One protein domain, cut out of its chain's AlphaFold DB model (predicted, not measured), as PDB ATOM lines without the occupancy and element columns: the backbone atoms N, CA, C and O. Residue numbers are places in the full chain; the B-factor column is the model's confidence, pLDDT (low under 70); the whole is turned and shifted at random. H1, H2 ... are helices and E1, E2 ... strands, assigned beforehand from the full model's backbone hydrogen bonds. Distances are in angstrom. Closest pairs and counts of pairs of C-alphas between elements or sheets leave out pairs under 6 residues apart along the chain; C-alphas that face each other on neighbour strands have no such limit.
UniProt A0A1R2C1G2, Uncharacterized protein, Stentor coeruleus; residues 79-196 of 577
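AT A GLANCE: This is residues 79 to 196 of the 577 residues of an uncharacterized protein of Stentor coeruleus (UniProt A0A1R2C1G2). A long rod is built round one long helix, H2: H1 folds back side by side with it from one end, where the small hairpin E1 E2 sits, and H4 packs on its other end. H5 runs back beside H4 after a second small hairpin, E3 E4. The 118 printed residues have five named helices and four strands, in the order H1 E1 E2 H2 H3 H4 E3 E4 H5, and both two-strand sheets are antiparallel. The class is mostly helix; the whole is only just loose, close to extended, with a radius of gyration of the C-alphas of 20.2 A and spans of 63 by 22 by 22 A.

HOW THE PARTS SIT: Start at H1, residues 79 to 94, which touches H2, residues 110 to 135, opposite ways at a shallow tilt of 21 degrees; their closest C-alphas are Leu 85 and Ile 117, 6.2 A. Between them look for the hairpin of E1, residues 100 to 103, and E2, residues 106 to 109, where N 101 and O 108 are 2.9 A apart. H4, residues 149 to 165, is the hub: it touches H2 opposite ways at 11 degrees, a shallow tilt, where residues 125 to 135 of H2 alone take part, closest at the C-alphas of Ala 132 and Leu 162, 5.0 A. H4 also touches H3, residues 139 to 142, at the C-alphas of Tyr 142 and Tyr 152, 5.9 A. It touches H5, residues 181 to 196, opposite ways at a shallow tilt of 20 degrees, with residues 156 to 163 of H4 and 181 to 188 of H5 alone; the closest C-alphas are Leu 163 and Lys 181, 6.4 A. Next find the hairpin of E3, residues 171 to 174, and E4, residues 177 to 180, with N 172 and O 179 3.0 A apart. H1 and H5 are apart. In H1 and H5 every O i to N i+4 pair is within hydrogen-bond range, in H2 21 of 22 and in H4 12 of 13; H3 is too short for such a pair.

IN THESE COORDINATES: Find C-alpha 79 at (-9.623, -68.597, -7.356); from there H1 runs 22.9 A. H2 starts at C-alpha 110 (9.784, -62.499, -20.471) and runs 38.4 A. H4 is 24.9 A long, and H5, 23.0 A long, ends at C-alpha 196 (-33.163, -97.780, -20.228).

THE WHOLE: The C-alphas farthest apart are those of Phe 98 and Gly 147, 64.2 A. The printed part has no cut, and no link is long. Mean pLDDT of the printed part is 71.5; look for values under 70 at residues 135 to 155 and 191 to 196, among others.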
ATOM      1  N   SER A  79      -9.578 -70.065  -7.392       61.81
ATOM      2  CA  SER A  79      -9.623 -68.597  -7.356       61.81
ATOM      3  C   SER A  79      -8.291 -67.919  -7.018       61.81
ATOM      4  O   SER A  79      -7.987 -66.882  -7.596       61.81
ATOM      5  N   ASP A  80      -7.509 -68.485  -6.094       65.56
ATOM      6  CA  ASP A  80      -6.224 -67.916  -5.670       65.56
ATOM      7  C   ASP A  80      -5.166 -68.100  -6.773       65.56
ATOM      8  O   ASP A  80      -4.341 -67.217  -6.999       65.56
ATOM      9  N   LEU A  81      -5.222 -69.223  -7.500       71.88
ATOM     10  CA  LEU A  81      -4.353 -69.489  -8.651       71.88
ATOM     11  C   LEU A  81      -4.724 -68.624  -9.865       71.88
ATOM     12  O   LEU A  81      -3.839 -68.148 -10.567       71.88
ATOM     13  N   LEU A  82      -6.018 -68.379 -10.095       70.62
ATOM     14  CA  LEU A  82      -6.496 -67.499 -11.168       70.62
ATOM     15  C   LEU A  82      -6.106 -66.030 -10.942       70.62
ATOM     16  O   LEU A  82      -5.797 -65.330 -11.904       70.62
ATOM     17  N   GLU A  83      -6.106 -65.555  -9.691       75.25
ATOM     18  CA  GLU A  83      -5.611 -64.211  -9.354       75.25
ATOM     19  C   GLU A  83      -4.101 -64.103  -9.628       75.25
ATOM     20  O   GLU A  83      -3.656 -63.142 -10.254       75.25
ATOM     21  N   GLU A  84      -3.320 -65.125  -9.256       75.06
ATOM     22  CA  GLU A  84      -1.882 -65.187  -9.562       75.06
ATOM     23  C   GLU A  84      -1.602 -65.271 -11.077       75.06
ATOM     24  O   GLU A  84      -0.634 -64.673 -11.555       75.06
ATOM     25  N   LEU A  85      -2.461 -65.950 -11.848       75.56
ATOM     26  CA  LEU A  85      -2.359 -66.028 -13.307       75.56
ATOM     27  C   LEU A  85      -2.579 -64.661 -13.959       75.56
ATOM     28  O   LEU A  85      -1.724 -64.225 -14.729       75.56
ATOM     29  N   ARG A  86      -3.658 -63.956 -13.590       79.56
ATOM     30  CA  ARG A  86      -3.960 -62.605 -14.099       79.56
ATOM     31  C   ARG A  86      -2.821 -61.628 -13.814       79.56
ATOM     32  O   ARG A  86      -2.373 -60.921 -14.712       79.56
ATOM     33  N   ASP A  87      -2.291 -61.647 -12.590       74.25
ATOM     34  CA  ASP A  87      -1.150 -60.809 -12.208       74.25
ATOM     35  C   ASP A  87       0.093 -61.095 -13.078       74.25
ATOM     36  O   ASP A  87       0.846 -60.179 -13.423       74.25
ATOM     37  N   LEU A  88       0.344 -62.360 -13.442       76.50
ATOM     38  CA  LEU A  88       1.463 -62.740 -14.311       76.50
ATOM     39  C   LEU A  88       1.224 -62.389 -15.785       76.50
ATOM     40  O   LEU A  88       2.182 -61.997 -16.460       76.50
ATOM     41  N   GLU A  89      -0.010 -62.505 -16.276       76.00
ATOM     42  CA  GLU A  89      -0.416 -62.118 -17.633       76.00
ATOM     43  C   GLU A  89      -0.272 -60.609 -17.852       76.00
ATOM     44  O   GLU A  89       0.400 -60.205 -18.806       76.00
ATOM     45  N   ASP A  90      -0.754 -59.788 -16.914       80.25
ATOM     46  CA  ASP A  90      -0.589 -58.328 -16.929       80.25
ATOM     47  C   ASP A  90       0.897 -57.945 -17.009       80.25
ATOM     48  O   ASP A  90       1.330 -57.132 -17.833       80.25
ATOM     49  N   ILE A  91       1.726 -58.590 -16.180       76.31
ATOM     50  CA  ILE A  91       3.176 -58.383 -16.199       76.31
ATOM     51  C   ILE A  91       3.772 -58.819 -17.545       76.31
ATOM     52  O   ILE A  91       4.682 -58.162 -18.058       76.31
ATOM     53  N   TYR A  92       3.311 -59.927 -18.121       79.38
ATOM     54  CA  TYR A  92       3.816 -60.440 -19.390       79.38
ATOM     55  C   TYR A  92       3.458 -59.536 -20.581       79.38
ATOM     56  O   TYR A  92       4.306 -59.342 -21.469       79.38
ATOM     57  N   GLU A  93       2.251 -58.968 -20.609       79.75
ATOM     58  CA  GLU A  93       1.809 -58.012 -21.630       79.75
ATOM     59  C   GLU A  93       2.623 -56.718 -21.580       79.75
ATOM     60  O   GLU A  93       3.153 -56.282 -22.609       79.75
ATOM     61  N   ASP A  94       2.839 -56.184 -20.377       80.38
ATOM     62  CA  ASP A  94       3.583 -54.942 -20.152       80.38
ATOM     63  C   ASP A  94       5.088 -55.051 -20.463       80.38
ATOM     64  O   ASP A  94       5.774 -54.038 -20.644       80.38
ATOM     65  N   MET A  95       5.643 -56.265 -20.539       78.06
ATOM     66  CA  MET A  95       7.070 -56.470 -20.799       78.06
ATOM     67  C   MET A  95       7.439 -56.309 -22.280       78.06
ATOM     68  O   MET A  95       6.997 -57.071 -23.146       78.06
ATOM     69  N   GLU A  96       8.393 -55.427 -22.594       69.50
ATOM     70  CA  GLU A  96       8.978 -55.380 -23.937       69.50
ATOM     71  C   GLU A  96       9.870 -56.609 -24.217       69.50
ATOM     72  O   GLU A  96      10.487 -57.213 -23.330       69.50
ATOM     73  N   ASN A  97      10.012 -56.978 -25.498       55.75
ATOM     74  CA  ASN A  97      10.978 -57.999 -25.904       55.75
ATOM     75  C   ASN A  97      12.382 -57.591 -25.411       55.75
ATOM     76  O   ASN A  97      12.875 -56.527 -25.780       55.75
ATOM     77  N   PHE A  98      13.030 -58.457 -24.620       50.91
ATOM     78  CA  PHE A  98      14.325 -58.259 -23.933       50.91
ATOM     79  C   PHE A  98      14.300 -57.537 -22.569       50.91
ATOM     80  O   PHE A  98      15.376 -57.240 -22.037       50.91
ATOM     81  N   GLU A  99      13.127 -57.299 -21.984       66.62
ATOM     82  CA  GLU A  99      12.977 -56.758 -20.630       66.62
ATOM     83  C   GLU A  99      13.049 -57.845 -19.538       66.62
ATOM     84  O   GLU A  99      12.839 -59.036 -19.790       66.62
ATOM     85  N   THR A 100      13.411 -57.435 -18.320       71.12
ATOM     86  CA  THR A 100      13.380 -58.275 -17.114       71.12
ATOM     87  C   THR A 100      12.616 -57.551 -16.022       71.12
ATOM     88  O   THR A 100      12.926 -56.389 -15.745       71.12
ATOM     89  N   VAL A 101      11.706 -58.242 -15.351       71.44
ATOM     90  CA  VAL A 101      10.937 -57.718 -14.218       71.44
ATOM     91  C   VAL A 101      11.397 -58.386 -12.927       71.44
ATOM     92  O   VAL A 101      12.028 -59.439 -12.950       71.44
ATOM     93  N   THR A 102      11.173 -57.747 -11.780       70.81
ATOM     94  CA  THR A 102      11.514 -58.322 -10.475       70.81
ATOM     95  C   THR A 102      10.250 -58.621  -9.689       70.81
ATOM     96  O   THR A 102       9.614 -57.686  -9.207       70.81
ATOM     97  N   ILE A 103       9.954 -59.903  -9.497       63.78
ATOM     98  CA  ILE A 103       8.852 -60.393  -8.662       63.78
ATOM     99  C   ILE A 103       9.485 -61.004  -7.409       63.78
ATOM    100  O   ILE A 103      10.461 -61.751  -7.499       63.78
ATOM    101  N   ASP A 104       9.053 -60.567  -6.223       66.75
ATOM    102  CA  ASP A 104       9.590 -61.008  -4.921       66.75
ATOM    103  C   ASP A 104      11.124 -60.978  -4.765       66.75
ATOM    104  O   ASP A 104      11.746 -61.711  -3.989       66.75
ATOM    105  N   GLY A 105      11.774 -60.052  -5.474       56.97
ATOM    106  CA  GLY A 105      13.227 -59.875  -5.427       56.97
ATOM    107  C   GLY A 105      14.021 -60.848  -6.304       56.97
ATOM    108  O   GLY A 105      15.253 -60.875  -6.186       56.97
ATOM    109  N   ILE A 106      13.355 -61.611  -7.172       68.50
ATOM    110  CA  ILE A 106      13.954 -62.447  -8.217       68.50
ATOM    111  C   ILE A 106      13.723 -61.761  -9.569       68.50
ATOM    112  O   ILE A 106      12.620 -61.314  -9.853       68.50
ATOM    113  N   GLU A 107      14.778 -61.620 -10.379       71.56
ATOM    114  CA  GLU A 107      14.669 -61.090 -11.746       71.56
ATOM    115  C   GLU A 107      14.226 -62.209 -12.695       71.56
ATOM    116  O   GLU A 107      14.915 -63.227 -12.783       71.56
ATOM    117  N   TYR A 108      13.129 -61.980 -13.414       75.06
ATOM    118  CA  TYR A 108      12.565 -62.864 -14.428       75.06
ATOM    119  C   TYR A 108      12.661 -62.214 -15.805       75.06
ATOM    120  O   TYR A 108      12.423 -61.014 -15.968       75.06
ATOM    121  N   THR A 109      13.035 -62.999 -16.808       81.00
ATOM    122  CA  THR A 109      12.906 -62.635 -18.223       81.00
ATOM    123  C   THR A 109      11.484 -62.894 -18.721       81.00
ATOM    124  O   THR A 109      10.769 -63.710 -18.149       81.00
ATOM    125  N   LYS A 110      11.094 -62.261 -19.836       79.00
ATOM    126  CA  LYS A 110       9.784 -62.499 -20.471       79.00
ATOM    127  C   LYS A 110       9.525 -63.987 -20.786       79.00
ATOM    128  O   LYS A 110       8.414 -64.463 -20.621       79.00
ATOM    129  N   GLU A 111      10.564 -64.737 -21.172       82.50
ATOM    130  CA  GLU A 111      10.483 -66.192 -21.416       82.50
ATOM    131  C   GLU A 111      10.256 -66.992 -20.120       82.50
ATOM    132  O   GLU A 111       9.546 -67.988 -20.130       82.50
ATOM    133  N   GLU A 112      10.829 -66.555 -18.993       78.75
ATOM    134  CA  GLU A 112      10.625 -67.211 -17.695       78.75
ATOM    135  C   GLU A 112       9.240 -66.918 -17.106       78.75
ATOM    136  O   GLU A 112       8.705 -67.785 -16.428       78.75
ATOM    137  N   ILE A 113       8.652 -65.748 -17.388       76.94
ATOM    138  CA  ILE A 113       7.263 -65.444 -17.007       76.94
ATOM    139  C   ILE A 113       6.269 -66.234 -17.851       76.94
ATOM    140  O   ILE A 113       5.377 -66.844 -17.282       76.94
ATOM    141  N   ALA A 114       6.471 -66.329 -19.171       78.19
ATOM    142  CA  ALA A 114       5.635 -67.189 -20.015       78.19
ATOM    143  C   ALA A 114       5.613 -68.648 -19.529       78.19
ATOM    144  O   ALA A 114       4.566 -69.280 -19.538       78.19
ATOM    145  N   GLN A 115       6.757 -69.177 -19.078       80.38
ATOM    146  CA  GLN A 115       6.809 -70.534 -18.525       80.38
ATOM    147  C   GLN A 115       6.072 -70.653 -17.185       80.38
ATOM    148  O   GLN A 115       5.506 -71.700 -16.907       80.38
ATOM    149  N   GLN A 116       6.095 -69.613 -16.344       78.69
ATOM    150  CA  GLN A 116       5.338 -69.615 -15.088       78.69
ATOM    151  C   GLN A 116       3.831 -69.549 -15.326       78.69
ATOM    152  O   GLN A 116       3.109 -70.235 -14.618       78.69
ATOM    153  N   ILE A 117       3.388 -68.784 -16.328       76.69
ATOM    154  CA  ILE A 117       1.994 -68.773 -16.793       76.69
ATOM    155  C   ILE A 117       1.593 -70.190 -17.225       76.69
ATOM    156  O   ILE A 117       0.670 -70.744 -16.648       76.69
ATOM    157  N   GLU A 118       2.358 -70.836 -18.116       84.62
ATOM    158  CA  GLU A 118       2.073 -72.212 -18.579       84.62
ATOM    159  C   GLU A 118       2.044 -73.241 -17.424       84.62
ATOM    160  O   GLU A 118       1.185 -74.127 -17.377       84.62
ATOM    161  N   ASP A 119       2.983 -73.138 -16.475       76.94
ATOM    162  CA  ASP A 119       3.037 -74.021 -15.303       76.94
ATOM    163  C   ASP A 119       1.812 -73.806 -14.383       76.94
ATOM    164  O   ASP A 119       1.289 -74.778 -13.835       76.94
ATOM    165  N   LEU A 120       1.344 -72.560 -14.232       75.69
ATOM    166  CA  LEU A 120       0.207 -72.193 -13.382       75.69
ATOM    167  C   LEU A 120      -1.140 -72.534 -14.036       75.69
ATOM    168  O   LEU A 120      -2.018 -73.059 -13.361       75.69
ATOM    169  N   GLU A 121      -1.279 -72.337 -15.349       76.62
ATOM    170  CA  GLU A 121      -2.417 -72.826 -16.142       76.62
ATOM    171  C   GLU A 121      -2.568 -74.348 -16.004       76.62
ATOM    172  O   GLU A 121      -3.673 -74.860 -15.834       76.62
ATOM    173  N   THR A 122      -1.447 -75.080 -16.010       80.81
ATOM    174  CA  THR A 122      -1.446 -76.533 -15.786       80.81
ATOM    175  C   THR A 122      -1.887 -76.887 -14.360       80.81
ATOM    176  O   THR A 122      -2.635 -77.841 -14.170       80.81
ATOM    177  N   GLU A 123      -1.441 -76.134 -13.349       78.38
ATOM    178  CA  GLU A 123      -1.823 -76.356 -11.946       78.38
ATOM    179  C   GLU A 123      -3.308 -76.055 -11.690       78.38
ATOM    180  O   GLU A 123      -3.962 -76.803 -10.959       78.38
ATOM    181  N   ILE A 124      -3.852 -75.014 -12.328       74.19
ATOM    182  CA  ILE A 124      -5.285 -74.685 -12.325       74.19
ATOM    183  C   ILE A 124      -6.080 -75.847 -12.921       74.19
ATOM    184  O   ILE A 124      -6.951 -76.396 -12.251       74.19
ATOM    185  N   HIS A 125      -5.710 -76.282 -14.127       81.12
ATOM    186  CA  HIS A 125      -6.369 -77.386 -14.826       81.12
ATOM    187  C   HIS A 125      -6.360 -78.687 -14.009       81.12
ATOM    188  O   HIS A 125      -7.398 -79.316 -13.805       81.12
ATOM    189  N   ASP A 126      -5.197 -79.079 -13.475       77.44
ATOM    190  CA  ASP A 126      -5.064 -80.278 -12.636       77.44
ATOM    191  C   ASP A 126      -5.936 -80.197 -11.365       77.44
ATOM    192  O   ASP A 126      -6.414 -81.226 -10.871       77.44
ATOM    193  N   THR A 127      -6.140 -78.991 -10.827       77.19
ATOM    194  CA  THR A 127      -6.965 -78.744  -9.635       77.19
ATOM    195  C   THR A 127      -8.453 -78.839  -9.960       77.19
ATOM    196  O   THR A 127      -9.159 -79.574  -9.271       77.19
ATOM    197  N   GLU A 128      -8.916 -78.215 -11.044       77.81
ATOM    198  CA  GLU A 128     -10.310 -78.302 -11.513       77.81
ATOM    199  C   GLU A 128     -10.718 -79.753 -11.812       77.81
ATOM    200  O   GLU A 128     -11.770 -80.223 -11.376       77.81
ATOM    201  N   VAL A 129      -9.841 -80.513 -12.478       77.94
ATOM    202  CA  VAL A 129     -10.055 -81.942 -12.746       77.94
ATOM    203  C   VAL A 129     -10.132 -82.756 -11.448       77.94
ATOM    204  O   VAL A 129     -10.920 -83.700 -11.348       77.94
ATOM    205  N   ALA A 130      -9.318 -82.428 -10.441       72.69
ATOM    206  CA  ALA A 130      -9.319 -83.126  -9.157       72.69
ATOM    207  C   ALA A 130     -10.556 -82.804  -8.303       72.69
ATOM    208  O   ALA A 130     -11.058 -83.703  -7.621       72.69
ATOM    209  N   GLU A 131     -11.039 -81.561  -8.346       74.06
ATOM    210  CA  GLU A 131     -12.281 -81.123  -7.702       74.06
ATOM    211  C   GLU A 131     -13.489 -81.819  -8.336       74.06
ATOM    212  O   GLU A 131     -14.206 -82.531  -7.635       74.06
ATOM    213  N   ALA A 132     -13.635 -81.761  -9.662       73.50
ATOM    214  CA  ALA A 132     -14.722 -82.448 -10.362       73.50
ATOM    215  C   ALA A 132     -14.694 -83.973 -10.130       73.50
ATOM    216  O   ALA A 132     -15.725 -84.625  -9.982       73.50
ATOM    217  N   ALA A 133     -13.506 -84.578 -10.022       75.56
ATOM    218  CA  ALA A 133     -13.384 -86.007  -9.734       75.56
ATOM    219  C   ALA A 133     -13.817 -86.397  -8.306       75.56
ATOM    220  O   ALA A 133     -14.149 -87.565  -8.082       75.56
ATOM    221  N   LEU A 134     -13.802 -85.468  -7.341       71.69
ATOM    222  CA  LEU A 134     -14.281 -85.713  -5.974       71.69
ATOM    223  C   LEU A 134     -15.806 -85.831  -5.911       71.69
ATOM    224  O   LEU A 134     -16.306 -86.621  -5.110       71.69
ATOM    225  N   ASP A 135     -16.524 -85.120  -6.775       67.06
ATOM    226  CA  ASP A 135     -17.990 -85.160  -6.830       67.06
ATOM    227  C   ASP A 135     -18.519 -86.426  -7.532       67.06
ATOM    228  O   ASP A 135     -19.656 -86.857  -7.338       67.06
ATOM    229  N   VAL A 136     -17.632 -87.151  -8.220       64.25
ATOM    230  CA  VAL A 136     -17.908 -88.404  -8.943       64.25
ATOM    231  C   VAL A 136     -17.885 -89.664  -8.042       64.25
ATOM    232  O   VAL A 136     -17.979 -90.801  -8.521       64.25
ATOM    233  N   ASP A 137     -17.839 -89.510  -6.710       55.44
ATOM    234  CA  ASP A 137     -17.588 -90.568  -5.696       55.44
ATOM    235  C   ASP A 137     -18.659 -91.688  -5.588       55.44
ATOM    236  O   ASP A 137     -18.689 -92.486  -4.645       55.44
ATOM    237  N   ILE A 138     -19.574 -91.794  -6.552       51.88
ATOM    238  CA  ILE A 138     -20.782 -92.617  -6.457       51.88
ATOM    239  C   ILE A 138     -21.014 -93.545  -7.670       51.88
ATOM    240  O   ILE A 138     -21.808 -94.493  -7.577       51.88
ATOM    241  N   LEU A 139     -20.260 -93.385  -8.764       50.22
ATOM    242  CA  LEU A 139     -20.456 -94.138 -10.015       50.22
ATOM    243  C   LEU A 139     -20.594 -95.656  -9.832       50.22
ATOM    244  O   LEU A 139     -21.414 -96.301 -10.478       50.22
ATOM    245  N   TYR A 140     -19.852 -96.276  -8.916       49.19
ATOM    246  CA  TYR A 140     -19.911 -97.734  -8.771       49.19
ATOM    247  C   TYR A 140     -21.227 -98.252  -8.162       49.19
ATOM    248  O   TYR A 140     -21.597 -99.408  -8.382       49.19
ATOM    249  N   TYR A 141     -21.932 -97.439  -7.369       48.56
ATOM    250  CA  TYR A 141     -23.085 -97.899  -6.592       48.56
ATOM    251  C   TYR A 141     -24.416 -97.772  -7.348       48.56
ATOM    252  O   TYR A 141     -25.247 -98.680  -7.256       48.56
ATOM    253  N   TYR A 142     -24.615 -96.701  -8.124       48.62
ATOM    254  CA  TYR A 142     -25.878 -96.472  -8.846       48.62
ATOM    255  C   TYR A 142     -25.906 -97.064 -10.261       48.62
ATOM    256  O   TYR A 142     -26.982 -97.432 -10.732       48.62
ATOM    257  N   LEU A 143     -24.746 -97.316 -10.880       46.44
ATOM    258  CA  LEU A 143     -24.659 -97.995 -12.181       46.44
ATOM    259  C   LEU A 143     -25.091 -99.473 -12.152       46.44
ATOM    260  O   LEU A 143     -25.555 -99.999 -13.163       46.44
ATOM    261  N   GLU A 144     -24.972-100.154 -11.005       43.66
ATOM    262  CA  GLU A 144     -25.472-101.530 -10.818       43.66
ATOM    263  C   GLU A 144     -26.917-101.587 -10.272       43.66
ATOM    264  O   GLU A 144     -27.520-102.664 -10.240       43.66
ATOM    265  N   ASN A 145     -27.480-100.467  -9.802       48.81
ATOM    266  CA  ASN A 145     -28.799-100.416  -9.160       48.81
ATOM    267  C   ASN A 145     -29.493 -99.056  -9.398       48.81
ATOM    268  O   ASN A 145     -29.543 -98.231  -8.483       48.81
ATOM    269  N   PRO A 146     -30.120 -98.837 -10.569       43.44
ATOM    270  CA  PRO A 146     -30.810 -97.583 -10.904       43.44
ATOM    271  C   PRO A 146     -32.133 -97.381 -10.132       43.44
ATOM    272  O   PRO A 146     -33.019 -96.651 -10.556       43.44
ATOM    273  N   GLY A 147     -32.318 -98.055  -8.990       44.66
ATOM    274  CA  GLY A 147     -33.575 -98.073  -8.236       44.66
ATOM    275  C   GLY A 147     -34.002 -96.719  -7.653       44.66
ATOM    276  O   GLY A 147     -35.128 -96.620  -7.167       44.66
ATOM    277  N   ASN A 148     -33.133 -95.704  -7.690       52.31
ATOM    278  CA  ASN A 148     -33.462 -94.310  -7.414       52.31
ATOM    279  C   ASN A 148     -32.986 -93.443  -8.591       52.31
ATOM    280  O   ASN A 148     -31.793 -93.201  -8.726       52.31
ATOM    281  N   ILE A 149     -33.923 -93.015  -9.443       53.75
ATOM    282  CA  ILE A 149     -33.638 -92.213 -10.646       53.75
ATOM    283  C   ILE A 149     -33.023 -90.855 -10.278       53.75
ATOM    284  O   ILE A 149     -32.178 -90.368 -11.014       53.75
ATOM    285  N   LEU A 150     -33.383 -90.284  -9.121       50.94
ATOM    286  CA  LEU A 150     -32.827 -89.005  -8.664       50.94
ATOM    287  C   LEU A 150     -31.325 -89.118  -8.385       50.94
ATOM    288  O   LEU A 150     -30.550 -88.348  -8.933       50.94
ATOM    289  N   ASP A 151     -30.916 -90.139  -7.628       53.06
ATOM    290  CA  ASP A 151     -29.496 -90.374  -7.328       53.06
ATOM    291  C   ASP A 151     -28.700 -90.807  -8.580       53.06
ATOM    292  O   ASP A 151     -27.480 -90.679  -8.622       53.06
ATOM    293  N   TYR A 152     -29.376 -91.377  -9.588       58.53
ATOM    294  CA  TYR A 152     -28.759 -91.703 -10.874       58.53
ATOM    295  C   TYR A 152     -28.503 -90.440 -11.701       58.53
ATOM    296  O   TYR A 152     -27.426 -90.321 -12.268       58.53
ATOM    297  N   ASN A 153     -29.460 -89.509 -11.758       62.62
ATOM    298  CA  ASN A 153     -29.304 -88.263 -12.507       62.62
ATOM    299  C   ASN A 153     -28.208 -87.375 -11.894       62.62
ATOM    300  O   ASN A 153     -27.317 -86.966 -12.621       62.62
ATOM    301  N   GLU A 154     -28.193 -87.207 -10.566       60.78
ATOM    302  CA  GLU A 154     -27.137 -86.466  -9.843       60.78
ATOM    303  C   GLU A 154     -25.740 -87.074 -10.089       60.78
ATOM    304  O   GLU A 154     -24.745 -86.376 -10.244       60.78
ATOM    305  N   ALA A 155     -25.653 -88.405 -10.196       62.78
ATOM    306  CA  ALA A 155     -24.396 -89.076 -10.523       62.78
ATOM    307  C   ALA A 155     -23.977 -88.926 -11.997       62.78
ATOM    308  O   ALA A 155     -22.804 -89.124 -12.301       62.78
ATOM    309  N   MET A 156     -24.911 -88.654 -12.910       71.50
ATOM    310  CA  MET A 156     -24.621 -88.411 -14.328       71.50
ATOM    311  C   MET A 156     -24.192 -86.962 -14.565       71.50
ATOM    312  O   MET A 156     -23.252 -86.746 -15.320       71.50
ATOM    313  N   GLU A 157     -24.810 -86.019 -13.857       74.00
ATOM    314  CA  GLU A 157     -24.435 -84.598 -13.810       74.00
ATOM    315  C   GLU A 157     -22.967 -84.436 -13.387       74.00
ATOM    316  O   GLU A 157     -22.144 -83.955 -14.163       74.00
ATOM    317  N   ALA A 158     -22.575 -85.019 -12.247       71.06
ATOM    318  CA  ALA A 158     -21.181 -84.993 -11.791       71.06
ATOM    319  C   ALA A 158     -20.188 -85.625 -12.799       71.06
ATOM    320  O   ALA A 158     -19.021 -85.244 -12.878       71.06
ATOM    321  N   VAL A 159     -20.627 -86.619 -13.584       77.38
ATOM    322  CA  VAL A 159     -19.797 -87.217 -14.647       77.38
ATOM    323  C   VAL A 159     -19.618 -86.268 -15.821       77.38
ATOM    324  O   VAL A 159     -18.538 -86.245 -16.411       77.38
ATOM    325  N   ASP A 160     -20.654 -85.515 -16.169       78.94
ATOM    326  CA  ASP A 160     -20.609 -84.556 -17.263       78.94
ATOM    327  C   ASP A 160     -19.745 -83.349 -16.920       78.94
ATOM    328  O   ASP A 160     -18.911 -82.961 -17.741       78.94
ATOM    329  N   GLU A 161     -19.820 -82.860 -15.683       78.62
ATOM    330  CA  GLU A 161     -18.908 -81.840 -15.159       78.62
ATOM    331  C   GLU A 161     -17.446 -82.303 -15.239       78.62
ATOM    332  O   GLU A 161     -16.585 -81.602 -15.775       78.62
ATOM    333  N   LEU A 162     -17.162 -83.537 -14.808       81.38
ATOM    334  CA  LEU A 162     -15.825 -84.117 -14.911       81.38
ATOM    335  C   LEU A 162     -15.355 -84.266 -16.370       81.38
ATOM    336  O   LEU A 162     -14.206 -83.961 -16.694       81.38
ATOM    337  N   LEU A 163     -16.216 -84.737 -17.275       81.62
ATOM    338  CA  LEU A 163     -15.875 -84.881 -18.694       81.62
ATOM    339  C   LEU A 163     -15.651 -83.529 -19.386       81.62
ATOM    340  O   LEU A 163     -14.871 -83.473 -20.346       81.62
ATOM    341  N   ALA A 164     -16.314 -82.468 -18.925       82.56
ATOM    342  CA  ALA A 164     -16.164 -81.119 -19.454       82.56
ATOM    343  C   ALA A 164     -14.782 -80.532 -19.136       82.56
ATOM    344  O   ALA A 164     -14.159 -79.957 -20.027       82.56
ATOM    345  N   VAL A 165     -14.281 -80.739 -17.914       82.75
ATOM    346  CA  VAL A 165     -12.969 -80.219 -17.488       82.75
ATOM    347  C   VAL A 165     -11.798 -81.109 -17.902       82.75
ATOM    348  O   VAL A 165     -10.684 -80.627 -18.038       82.75
ATOM    349  N   MET A 166     -12.008 -82.406 -18.156       84.62
ATOM    350  CA  MET A 166     -10.918 -83.302 -18.566       84.62
ATOM    351  C   MET A 166     -10.437 -83.063 -20.008       84.62
ATOM    352  O   MET A 166     -11.216 -83.087 -20.963       84.62
ATOM    353  N   ASN A 167      -9.122 -83.020 -20.194       86.56
ATOM    354  CA  ASN A 167      -8.427 -83.192 -21.467       86.56
ATOM    355  C   ASN A 167      -8.226 -84.682 -21.819       86.56
ATOM    356  O   ASN A 167      -8.280 -85.574 -20.971       86.56
ATOM    357  N   ASP A 168      -7.934 -84.975 -23.093       79.31
ATOM    358  CA  ASP A 168      -7.721 -86.348 -23.597       79.31
ATOM    359  C   ASP A 168      -6.561 -87.095 -22.909       79.31
ATOM    360  O   ASP A 168      -6.513 -88.332 -22.906       79.31
ATOM    361  N   GLU A 169      -5.592 -86.348 -22.376       82.69
ATOM    362  CA  GLU A 169      -4.393 -86.880 -21.723       82.69
ATOM    363  C   GLU A 169      -4.580 -87.095 -20.213       82.69
ATOM    364  O   GLU A 169      -3.759 -87.783 -19.593       82.69
ATOM    365  N   ASP A 170      -5.673 -86.578 -19.648       83.50
ATOM    366  CA  ASP A 170      -5.920 -86.592 -18.213       83.50
ATOM    367  C   ASP A 170      -6.272 -87.988 -17.706       83.50
ATOM    368  O   ASP A 170      -6.883 -88.827 -18.385       83.50
ATOM    369  N   ILE A 171      -5.877 -88.239 -16.459       83.00
ATOM    370  CA  ILE A 171      -6.166 -89.476 -15.746       83.00
ATOM    371  C   ILE A 171      -6.674 -89.118 -14.361       83.00
ATOM    372  O   ILE A 171      -5.935 -88.580 -13.539       83.00
ATOM    373  N   VAL A 172      -7.903 -89.525 -14.073       81.19
ATOM    374  CA  VAL A 172      -8.518 -89.352 -12.758       81.19
ATOM    375  C   VAL A 172      -8.635 -90.680 -12.038       81.19
ATOM    376  O   VAL A 172      -8.718 -91.748 -12.649       81.19
ATOM    377  N   THR A 173      -8.605 -90.631 -10.709       77.06
ATOM    378  CA  THR A 173      -8.757 -91.823  -9.873       77.06
ATOM    379  C   THR A 173     -10.113 -91.805  -9.188       77.06
ATOM    380  O   THR A 173     -10.302 -91.068  -8.229       77.06
ATOM    381  N   ILE A 174     -11.011 -92.687  -9.621       70.06
ATOM    382  CA  ILE A 174     -12.347 -92.869  -9.041       70.06
ATOM    383  C   ILE A 174     -12.371 -94.237  -8.345       70.06
ATOM    384  O   ILE A 174     -11.973 -95.242  -8.936       70.06
ATOM    385  N   ASP A 175     -12.758 -94.291  -7.065       69.31
ATOM    386  CA  ASP A 175     -12.735 -95.504  -6.217       69.31
ATOM    387  C   ASP A 175     -11.446 -96.352  -6.363       69.31
ATOM    388  O   ASP A 175     -11.450 -97.575  -6.529       69.31
ATOM    389  N   SER A 176     -10.281 -95.695  -6.300       70.31
ATOM    390  CA  SER A 176      -8.959 -96.337  -6.439       70.31
ATOM    391  C   SER A 176      -8.676 -96.994  -7.804       70.31
ATOM    392  O   SER A 176      -7.761 -97.825  -7.902       70.31
ATOM    393  N   VAL A 177      -9.432 -96.648  -8.849       74.62
ATOM    394  CA  VAL A 177      -9.203 -97.069 -10.234       74.62
ATOM    395  C   VAL A 177      -8.923 -95.839 -11.091       74.62
ATOM    396  O   VAL A 177      -9.625 -94.841 -11.007       74.62
ATOM    397  N   GLU A 178      -7.871 -95.917 -11.901       81.81
ATOM    398  CA  GLU A 178      -7.510 -94.866 -12.854       81.81
ATOM    399  C   GLU A 178      -8.365 -94.990 -14.122       81.81
ATOM    400  O   GLU A 178      -8.432 -96.070 -14.727       81.81
ATOM    401  N   TYR A 179      -8.969 -93.878 -14.527       80.31
ATOM    402  CA  TYR A 179      -9.754 -93.737 -15.745       80.31
ATOM    403  C   TYR A 179      -9.224 -92.564 -16.563       80.31
ATOM    404  O   TYR A 179      -8.920 -91.508 -16.019       80.31
ATOM    405  N   ASN A 180      -9.119 -92.760 -17.874       87.25
ATOM    406  CA  ASN A 180      -9.008 -91.648 -18.814       87.25
ATOM    407  C   ASN A 180     -10.400 -91.205 -19.289       87.25
ATOM    408  O   ASN A 180     -11.380 -91.931 -19.094       87.25
ATOM    409  N   LYS A 181     -10.460 -90.054 -19.966       85.81
ATOM    410  CA  LYS A 181     -11.700 -89.457 -20.480       85.81
ATOM    411  C   LYS A 181     -12.570 -90.450 -21.261       85.81
ATOM    412  O   LYS A 181     -13.711 -90.704 -20.888       85.81
ATOM    413  N   GLN A 182     -11.995 -91.130 -22.257       84.19
ATOM    414  CA  GLN A 182     -12.723 -92.111 -23.076       84.19
ATOM    415  C   GLN A 182     -13.313 -93.264 -22.253       84.19
ATOM    416  O   GLN A 182     -14.392 -93.764 -22.561       84.19
ATOM    417  N   GLN A 183     -12.606 -93.731 -21.223       82.81
ATOM    418  CA  GLN A 183     -13.126 -94.791 -20.366       82.81
ATOM    419  C   GLN A 183     -14.335 -94.305 -19.564       82.81
ATOM    420  O   GLN A 183     -15.265 -95.084 -19.394       82.81
ATOM    421  N   ILE A 184     -14.337 -93.056 -19.092       81.19
ATOM    422  CA  ILE A 184     -15.477 -92.463 -18.382       81.19
ATOM    423  C   ILE A 184     -16.673 -92.307 -19.327       81.19
ATOM    424  O   ILE A 184     -17.769 -92.727 -18.966       81.19
ATOM    425  N   GLU A 185     -16.456 -91.843 -20.560       81.50
ATOM    426  CA  GLU A 185     -17.493 -91.800 -21.605       81.50
ATOM    427  C   GLU A 185     -18.083 -93.190 -21.895       81.50
ATOM    428  O   GLU A 185     -19.303 -93.358 -21.950       81.50
ATOM    429  N   ASP A 186     -17.236 -94.217 -22.026       78.88
ATOM    430  CA  ASP A 186     -17.682 -95.600 -22.227       78.88
ATOM    431  C   ASP A 186     -18.529 -96.093 -21.034       78.88
ATOM    432  O   ASP A 186     -19.510 -96.824 -21.211       78.88
ATOM    433  N   PHE A 187     -18.160 -95.705 -19.806       74.12
ATOM    434  CA  PHE A 187     -18.931 -96.014 -18.600       74.12
ATOM    435  C   PHE A 187     -20.271 -95.278 -18.570       74.12
ATOM    436  O   PHE A 187     -21.277 -95.916 -18.251       74.12
ATOM    437  N   LYS A 188     -20.297 -93.996 -18.950       79.31
ATOM    438  CA  LYS A 188     -21.512 -93.184 -19.092       79.31
ATOM    439  C   LYS A 188     -22.480 -93.815 -20.096       79.31
ATOM    440  O   LYS A 188     -23.621 -94.114 -19.760       79.31
ATOM    441  N   ALA A 189     -22.008 -94.155 -21.292       74.62
ATOM    442  CA  ALA A 189     -22.847 -94.795 -22.307       74.62
ATOM    443  C   ALA A 189     -23.418 -96.143 -21.820       74.62
ATOM    444  O   ALA A 189     -24.592 -96.461 -22.018       74.62
ATOM    445  N   GLN A 190     -22.608 -96.949 -21.125       71.75
ATOM    446  CA  GLN A 190     -23.074 -98.212 -20.550       71.75
ATOM    447  C   GLN A 190     -24.094 -98.006 -19.415       71.75
ATOM    448  O   GLN A 190     -24.977 -98.850 -19.228       71.75
ATOM    449  N   ALA A 191     -23.980 -96.910 -18.660       66.44
ATOM    450  CA  ALA A 191     -24.921 -96.505 -17.622       66.44
ATOM    451  C   ALA A 191     -26.318 -96.263 -18.179       66.44
ATOM    452  O   ALA A 191     -27.296 -96.795 -17.654       66.44
ATOM    453  N   GLU A 192     -26.399 -95.464 -19.238       69.69
ATOM    454  CA  GLU A 192     -27.650 -95.065 -19.880       69.69
ATOM    455  C   GLU A 192     -28.372 -96.278 -20.459       69.69
ATOM    456  O   GLU A 192     -29.563 -96.478 -20.218       69.69
ATOM    457  N   VAL A 193     -27.620 -97.174 -21.103       69.94
ATOM    458  CA  VAL A 193     -28.144 -98.461 -21.572       69.94
ATOM    459  C   VAL A 193     -28.718 -99.275 -20.408       69.94
ATOM    460  O   VAL A 193     -29.795 -99.859 -20.532       69.94
ATOM    461  N   ASN A 194     -28.049 -99.318 -19.252       65.38
ATOM    462  CA  ASN A 194     -28.554-100.047 -18.084       65.38
ATOM    463  C   ASN A 194     -29.819 -99.402 -17.488       65.38
ATOM    464  O   ASN A 194     -30.723-100.130 -17.067       65.38
ATOM    465  N   LYS A 195     -29.902 -98.064 -17.464       66.38
ATOM    466  CA  LYS A 195     -31.096 -97.311 -17.044       66.38
ATOM    467  C   LYS A 195     -32.285 -97.644 -17.936       66.38
ATOM    468  O   LYS A 195     -33.331 -98.052 -17.429       66.38
ATOM    469  N   ASN A 196     -32.108 -97.529 -19.249       63.72
ATOM    470  CA  ASN A 196     -33.163 -97.780 -20.228       63.72
ATOM    471  C   ASN A 196     -33.646 -99.233 -20.145       63.72
ATOM    472  O   ASN A 196     -34.846 -99.475 -20.044       63.72
TER     473      ASN A 196